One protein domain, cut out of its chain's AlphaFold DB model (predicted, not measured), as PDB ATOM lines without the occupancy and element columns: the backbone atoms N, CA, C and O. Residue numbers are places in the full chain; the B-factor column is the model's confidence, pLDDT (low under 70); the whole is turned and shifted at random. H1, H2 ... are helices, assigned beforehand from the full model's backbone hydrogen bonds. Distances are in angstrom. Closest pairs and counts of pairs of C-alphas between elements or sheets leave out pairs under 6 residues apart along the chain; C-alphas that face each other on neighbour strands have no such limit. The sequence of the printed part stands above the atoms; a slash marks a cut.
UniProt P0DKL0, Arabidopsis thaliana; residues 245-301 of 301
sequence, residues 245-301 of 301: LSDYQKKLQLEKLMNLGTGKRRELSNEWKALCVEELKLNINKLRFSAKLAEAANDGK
ATOM      1  N   LEU A 245      14.209 -12.105  29.415       81.83
ATOM      2  CA  LEU A 245      14.476 -10.767  29.921       81.83
ATOM      3  C   LEU A 245      14.450 -10.764  31.451       81.83
ATOM      4  O   LEU A 245      13.588 -11.392  32.071       81.83
ATOM      5  N   SER A 246      15.348  -9.980  32.046       87.08
ATOM      6  CA  SER A 246      15.290  -9.675  33.478       87.08
ATOM      7  C   SER A 246      14.041  -8.856  33.820       87.08
ATOM      8  O   SER A 246      13.511  -8.114  32.986       87.08
ATOM      9  N   ASP A 247      13.590  -8.929  35.069       84.84
ATOM     10  CA  ASP A 247      12.390  -8.207  35.514       84.84
ATOM     11  C   ASP A 247      12.534  -6.686  35.403       84.84
ATOM     12  O   ASP A 247      11.579  -5.988  35.046       84.84
ATOM     13  N   TYR A 248      13.747  -6.164  35.608       89.49
ATOM     14  CA  TYR A 248      14.054  -4.753  35.375       89.49
ATOM     15  C   TYR A 248      13.838  -4.361  33.906       89.49
ATOM     16  O   TYR A 248      13.189  -3.353  33.614       89.49
ATOM     17  N   GLN A 249      14.322  -5.180  32.965       90.56
ATOM     18  CA  GLN A 249      14.132  -4.940  31.533       90.56
ATOM     19  C   GLN A 249      12.656  -5.026  31.137       90.56
ATOM     20  O   GLN A 249      12.175  -4.154  30.407       90.56
ATOM     21  N   LYS A 250      11.922  -6.024  31.650       89.52
ATOM     22  CA  LYS A 250      10.477  -6.166  31.413       89.52
ATOM     23  C   LYS A 250       9.718  -4.927  31.885       89.52
ATOM     24  O   LYS A 250       8.915  -4.376  31.136       89.52
ATOM     25  N   LYS A 251      10.017  -4.437  33.094       89.29
ATOM     26  CA  LYS A 251       9.407  -3.223  33.651       89.29
ATOM     27  C   LYS A 251       9.676  -1.995  32.779       89.29
ATOM     28  O   LYS A 251       8.739  -1.268  32.464       89.29
ATOM     29  N   LEU A 252      10.927  -1.790  32.355       91.66
ATOM     30  CA  LEU A 252      11.311  -0.648  31.522       91.66
ATOM     31  C   LEU A 252      10.627  -0.676  30.146       91.66
ATOM     32  O   LEU A 252      10.198   0.362  29.643       91.66
ATOM     33  N   GLN A 253      10.521  -1.850  29.519       91.40
ATOM     34  CA  GLN A 253       9.814  -1.978  28.245       91.40
ATOM     35  C   GLN A 253       8.310  -1.754  28.400       91.40
ATOM     36  O   GLN A 253       7.728  -1.015  27.605       91.40
ATOM     37  N   LEU A 254       7.696  -2.317  29.444       91.37
ATOM     38  CA  LEU A 254       6.282  -2.096  29.724       91.37
ATOM     39  C   LEU A 254       5.992  -0.609  29.956       91.37
ATOM     40  O   LEU A 254       5.042  -0.081  29.390       91.37
ATOM     41  N   GLU A 255       6.827   0.090  30.723       92.11
ATOM     42  CA  GLU A 255       6.686   1.531  30.949       92.11
ATOM     43  C   GLU A 255       6.744   2.332  29.639       92.11
ATOM     44  O   GLU A 255       5.882   3.177  29.390       92.11
ATOM     45  N   LYS A 256       7.692   2.014  28.748       93.32
ATOM     46  CA  LYS A 256       7.765   2.632  27.413       93.32
ATOM     47  C   LYS A 256       6.490   2.400  26.600       93.32
ATOM     48  O   LYS A 256       6.031   3.330  25.944       93.32
ATOM     49  N   LEU A 257       5.904   1.201  26.664       92.79
ATOM     50  CA  LEU A 257       4.640   0.880  25.990       92.79
ATOM     51  C   LEU A 257       3.448   1.638  26.589       92.79
ATOM     52  O   LEU A 257       2.610   2.146  25.844       92.79
ATOM     53  N   MET A 258       3.377   1.757  27.919       89.73
ATOM     54  CA  MET A 258       2.303   2.497  28.597       89.73
ATOM     55  C   MET A 258       2.366   4.002  28.302       89.73
ATOM     56  O   MET A 258       1.321   4.651  28.261       89.73
ATOM     57  N   ASN A 259       3.557   4.538  28.025       91.07
ATOM     58  CA  ASN A 259       3.787   5.947  27.691       91.07
ATOM     59  C   ASN A 259       3.730   6.256  26.182       91.07
ATOM     60  O   ASN A 259       3.992   7.389  25.775       91.07
ATOM     61  N   LEU A 260       3.397   5.280  25.328       90.80
ATOM     62  CA  LEU A 260       3.161   5.537  23.906       90.80
ATOM     63  C   LEU A 260       1.978   6.496  23.709       90.80
ATOM     64  O   LEU A 260       1.033   6.524  24.496       90.80
ATOM     65  N   GLY A 261       2.003   7.243  22.602       89.83
ATOM     66  CA  GLY A 261       0.868   8.074  22.199       89.83
ATOM     67  C   GLY A 261      -0.420   7.249  22.081       89.83
ATOM     68  O   GLY A 261      -0.383   6.097  21.639       89.83
ATOM     69  N   THR A 262      -1.554   7.851  22.448       89.97
ATOM     70  CA  THR A 262      -2.878   7.200  22.512       89.97
ATOM     71  C   THR A 262      -3.218   6.412  21.244       89.97
ATOM     72  O   THR A 262      -3.661   5.270  21.341       89.97
ATOM     73  N   GLY A 263      -2.914   6.960  20.061       91.90
ATOM     74  CA  GLY A 263      -3.116   6.285  18.774       91.90
ATOM     75  C   GLY A 263      -2.360   4.957  18.644       91.90
ATOM     76  O   GLY A 263      -2.971   3.944  18.313       91.90
ATOM     77  N   LYS A 264      -1.064   4.929  18.991       94.25
ATOM     78  CA  LYS A 264      -0.243   3.704  18.930       94.25
ATOM     79  C   LYS A 264      -0.699   2.659  19.948       94.25
ATOM     80  O   LYS A 264      -0.720   1.473  19.641       94.25
ATOM     81  N   ARG A 265      -1.087   3.082  21.160       93.43
ATOM     82  CA  ARG A 265      -1.633   2.152  22.167       93.43
ATOM     83  C   ARG A 265      -2.935   1.516  21.680       93.43
ATOM     84  O   ARG A 265      -3.121   0.315  21.838       93.43
ATOM     85  N   ARG A 266      -3.811   2.310  21.058       93.48
ATOM     86  CA  ARG A 266      -5.092   1.846  20.508       93.48
ATOM     87  C   ARG A 266      -4.892   0.847  19.367       93.48
ATOM     88  O   ARG A 266      -5.573  -0.172  19.343       93.48
ATOM     89  N   GLU A 267      -3.940   1.108  18.476       94.50
ATOM     90  CA  GLU A 267      -3.539   0.190  17.401       94.50
ATOM     91  C   GLU A 267      -3.069  -1.160  17.964       94.50
ATOM     92  O   GLU A 267      -3.690  -2.180  17.675       94.50
ATOM     93  N   LEU A 268      -2.091  -1.154  18.881       95.29
ATOM     94  CA  LEU A 268      -1.597  -2.370  19.545       95.29
ATOM     95  C   LEU A 268      -2.704  -3.133  20.290       95.29
ATOM     96  O   LEU A 268      -2.777  -4.356  20.212       95.29
ATOM     97  N   SER A 269      -3.586  -2.423  21.001       92.33
ATOM     98  CA  SER A 269      -4.745  -3.018  21.679       92.33
ATOM     99  C   SER A 269      -5.685  -3.714  20.691       92.33
ATOM    100  O   SER A 269      -6.138  -4.830  20.947       92.33
ATOM    101  N   ASN A 270      -6.009  -3.061  19.573       93.05
ATOM    102  CA  ASN A 270      -6.929  -3.606  18.578       93.05
ATOM    103  C   ASN A 270      -6.334  -4.827  17.869       93.05
ATOM    104  O   ASN A 270      -7.031  -5.829  17.709       93.05
ATOM    105  N   GLU A 271      -5.052  -4.773  17.504       95.85
ATOM    106  CA  GLU A 271      -4.332  -5.916  16.939       95.85
ATOM    107  C   GLU A 271      -4.275  -7.090  17.923       95.85
ATOM    108  O   GLU A 271      -4.581  -8.222  17.550       95.85
ATOM    109  N   TRP A 272      -3.969  -6.825  19.199       94.04
ATOM    110  CA  TRP A 272      -3.952  -7.857  20.236       94.04
ATOM    111  C   TRP A 272      -5.316  -8.528  20.416       94.04
ATOM    112  O   TRP A 272      -5.413  -9.756  20.439       94.04
ATOM    113  N   LYS A 273      -6.393  -7.738  20.479       90.85
ATOM    114  CA  LYS A 273      -7.766  -8.257  20.557       90.85
ATOM    115  C   LYS A 273      -8.124  -9.101  19.331       90.85
ATOM    116  O   LYS A 273      -8.731 -10.158  19.489       90.85
ATOM    117  N   ALA A 274      -7.728  -8.676  18.130       93.99
ATOM    118  CA  ALA A 274      -7.941  -9.448  16.907       93.99
ATOM    119  C   ALA A 274      -7.194 -10.796  16.938       93.99
ATOM    120  O   ALA A 274      -7.781 -11.828  16.608       93.99
ATOM    121  N   LEU A 275      -5.941 -10.809  17.409       91.46
ATOM    122  CA  LEU A 275      -5.174 -12.044  17.606       91.46
ATOM    123  C   LEU A 275      -5.829 -12.977  18.632       91.46
ATOM    124  O   LEU A 275      -5.925 -14.176  18.375       91.46
ATOM    125  N   CYS A 276      -6.340 -12.444  19.746       83.67
ATOM    126  CA  CYS A 276      -7.054 -13.237  20.753       83.67
ATOM    127  C   CYS A 276      -8.302 -13.930  20.171       83.67
ATOM    128  O   CYS A 276      -8.577 -15.088  20.490       83.67
ATOM    129  N   VAL A 277      -9.048 -13.253  19.289       83.44
ATOM    130  CA  VAL A 277     -10.222 -13.837  18.611       83.44
ATOM    131  C   VAL A 277      -9.817 -14.986  17.682       83.44
ATOM    132  O   VAL A 277     -10.455 -16.044  17.694       83.44
ATOM    133  N   GLU A 278      -8.748 -14.823  16.900       92.17
ATOM    134  CA  GLU A 278      -8.250 -15.901  16.038       92.17
ATOM    135  C   GLU A 278      -7.648 -17.066  16.849       92.17
ATOM    136  O   GLU A 278      -7.851 -18.225  16.480       92.17
ATOM    137  N   GLU A 279      -6.996 -16.809  17.991       80.22
ATOM    138  CA  GLU A 279      -6.531 -17.858  18.916       80.22
ATOM    139  C   GLU A 279      -7.707 -18.687  19.456       80.22
ATOM    140  O   GLU A 279      -7.668 -19.921  19.444       80.22
ATOM    141  N   LEU A 280      -8.794 -18.031  19.873       77.82
ATOM    142  CA  LEU A 280     -10.007 -18.702  20.348       77.82
ATOM    143  C   LEU A 280     -10.615 -19.591  19.254       77.82
ATOM    144  O   LEU A 280     -10.947 -20.754  19.497       77.82
ATOM    145  N   LYS A 281     -10.706 -19.083  18.025       89.28
ATOM    146  CA  LYS A 281     -11.180 -19.843  16.860       89.28
ATOM    147  C   LYS A 281     -10.282 -21.044  16.550       89.28
ATOM    148  O   LYS A 281     -10.797 -22.130  16.267       89.28
ATOM    149  N   LEU A 282      -8.960 -20.887  16.643       87.22
ATOM    150  CA  LEU A 282      -8.010 -21.994  16.513       87.22
ATOM    151  C   LEU A 282      -8.238 -23.053  17.599       87.22
ATOM    152  O   LEU A 282      -8.288 -24.242  17.283       87.22
ATOM    153  N   ASN A 283      -8.428 -22.643  18.854       77.47
ATOM    154  CA  ASN A 283      -8.696 -23.554  19.969       77.47
ATOM    155  C   ASN A 283     -10.011 -24.328  19.781       77.47
ATOM    156  O   ASN A 283     -10.029 -25.545  19.958       77.47
ATOM    157  N   ILE A 284     -11.081 -23.670  19.315       86.02
ATOM    158  CA  ILE A 284     -12.340 -24.340  18.942       86.02
ATOM    159  C   ILE A 284     -12.103 -25.382  17.841       86.02
ATOM    160  O   ILE A 284     -12.614 -26.500  17.919       86.02
ATOM    161  N   ASN A 285     -11.324 -25.046  16.811       90.80
ATOM    162  CA  ASN A 285     -11.022 -25.982  15.728       90.80
ATOM    163  C   ASN A 285     -10.195 -27.182  16.211       90.80
ATOM    164  O   ASN A 285     -10.489 -28.310  15.815       90.80
ATOM    165  N   LYS A 286      -9.218 -26.968  17.103       84.40
ATOM    166  CA  LYS A 286      -8.461 -28.050  17.754       84.40
ATOM    167  C   LYS A 286      -9.376 -28.972  18.561       84.40
ATOM    168  O   LYS A 286      -9.273 -30.185  18.418       84.40
ATOM    169  N   LEU A 287     -10.312 -28.420  19.338       88.90
ATOM    170  CA  LEU A 287     -11.300 -29.203  20.092       88.90
ATOM    171  C   LEU A 287     -12.206 -30.026  19.168       88.90
ATOM    172  O   LEU A 287     -12.387 -31.220  19.388       88.90
ATOM    173  N   ARG A 288     -12.721 -29.422  18.089       94.43
ATOM    174  CA  ARG A 288     -13.512 -30.142  17.073       94.43
ATOM    175  C   ARG A 288     -12.723 -31.280  16.431       94.43
ATOM    176  O   ARG A 288     -13.280 -32.343  16.188       94.43
ATOM    177  N   PHE A 289     -11.441 -31.067  16.143       93.36
ATOM    178  CA  PHE A 289     -10.578 -32.114  15.601       93.36
ATOM    179  C   PHE A 289     -10.317 -33.226  16.625       93.36
ATOM    180  O   PHE A 289     -10.414 -34.399  16.280       93.36
ATOM    181  N   SER A 290     -10.076 -32.871  17.889       89.84
ATOM    182  CA  SER A 290      -9.941 -33.837  18.984       89.84
ATOM    183  C   SER A 290     -11.197 -34.696  19.157       89.84
ATOM    184  O   SER A 290     -11.077 -35.893  19.393       89.84
ATOM    185  N   ALA A 291     -12.394 -34.118  19.005       94.01
ATOM    186  CA  ALA A 291     -13.650 -34.869  19.033       94.01
ATOM    187  C   ALA A 291     -13.744 -35.872  17.870       94.01
ATOM    188  O   ALA A 291     -14.038 -37.039  18.100       94.01
ATOM    189  N   LYS A 292     -13.379 -35.461  16.646       95.90
ATOM    190  CA  LYS A 292     -13.315 -36.367  15.481       95.90
ATOM    191  C   LYS A 292     -12.318 -37.515  15.673       95.90
ATOM    192  O   LYS A 292     -12.600 -38.633  15.259       95.90
ATOM    193  N   LEU A 293     -11.159 -37.249  16.288       94.47
ATOM    194  CA  LEU A 293     -10.191 -38.297  16.637       94.47
ATOM    195  C   LEU A 293     -10.784 -39.303  17.633       94.47
ATOM    196  O   LEU A 293     -10.567 -40.503  17.481       94.47
ATOM    197  N   ALA A 294     -11.539 -38.828  18.629       94.78
ATOM    198  CA  ALA A 294     -12.197 -39.688  19.608       94.78
ATOM    199  C   ALA A 294     -13.322 -40.538  18.986       94.78
ATOM    200  O   ALA A 294     -13.434 -41.716  19.313       94.78
ATOM    201  N   GLU A 295     -14.120 -39.979  18.070       93.75
ATOM    202  CA  GLU A 295     -15.144 -40.717  17.308       93.75
ATOM    203  C   GLU A 295     -14.509 -41.824  16.454       93.75
ATOM    204  O   GLU A 295     -14.849 -42.995  16.609       93.75
ATOM    205  N   ALA A 296     -13.493 -41.485  15.651       94.76
ATOM    206  CA  ALA A 296     -12.797 -42.449  14.798       94.76
ATOM    207  C   ALA A 296     -12.115 -43.585  15.588       94.76
ATOM    208  O   ALA A 296     -12.023 -44.709  15.101       94.76
ATOM    209  N   ALA A 297     -11.638 -43.310  16.808       93.36
ATOM    210  CA  ALA A 297     -11.054 -44.326  17.683       93.36
ATOM    211  C   ALA A 297     -12.098 -45.300  18.265       93.36
ATOM    212  O   ALA A 297     -11.750 -46.437  18.586       93.36
ATOM    213  N   ASN A 298     -13.359 -44.875  18.398       90.85
ATOM    214  CA  ASN A 298     -14.447 -45.709  18.915       90.85
ATOM    215  C   ASN A 298     -15.119 -46.555  17.823       90.85
ATOM    216  O   ASN A 298     -15.556 -47.662  18.122       90.85
ATOM    217  N   ASP A 299     -15.141 -46.082  16.573       85.88
ATOM    218  CA  ASP A 299     -15.701 -46.814  15.423       85.88
ATOM    219  C   ASP A 299     -14.816 -47.989  14.948       85.88
ATOM    220  O   ASP A 299     -15.217 -48.777  14.094       85.88
ATOM    221  N   GLY A 300     -13.597 -48.121  15.484       70.67
ATOM    222  CA  GLY A 300     -12.630 -49.173  15.141       70.67
ATOM    223  C   GLY A 300     -12.750 -50.486  15.932       70.67
ATOM    224  O   GLY A 300     -11.793 -51.265  15.925       70.67
ATOM    225  N   LYS A 301     -13.864 -50.726  16.638       52.42
ATOM    226  CA  LYS A 301     -14.181 -51.979  17.353       52.42
ATOM    227  C   LYS A 301     -15.410 -52.656  16.762       52.42
ATOM    228  O   LYS A 301     -15.404 -53.905  16.743       52.42
TER     229      LYS A 301
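This is residues 245 to 301 of the 301 residues of a protein of Arabidopsis thaliana (UniProt P0DKL0). A short helix, H1, and a much longer one, H2, meet near their ends as an open L, with a tight link at the corner. H2 makes the long arm and most of the length. The printed part has 57 residues with two named helices, H1 then H2, and no named strand: all helix. It is extended, with a radius of gyration of the C-alphas of 20.2 A and spans of 61 by 28 by 7 A.

H1, residues 247 to 258, and H2, residues 262 to 298, are close but not clearly touching; their closest C-alphas, those of Leu 257 and Arg 265, are 7.5 A apart. They run opposite ways at a steep tilt of 65 degrees. In H1 and H2 every O i to N i+4 pair is within hydrogen-bond range.

H1 begins at C-alpha 247 (12.390, -8.207, 35.514) and is 16.3 A long from first to last C-alpha. H2 runs 54.3 A, from C-alpha 262 (-2.878, 7.200, 22.512) to C-alpha 298 (-14.447, -45.709, 18.915).

The two C-alphas farthest apart, those of Gly 261 and Lys 301, are 62.1 A apart. The printed part has no cut. Residue 301, the chain's last, has pLDDT under 70.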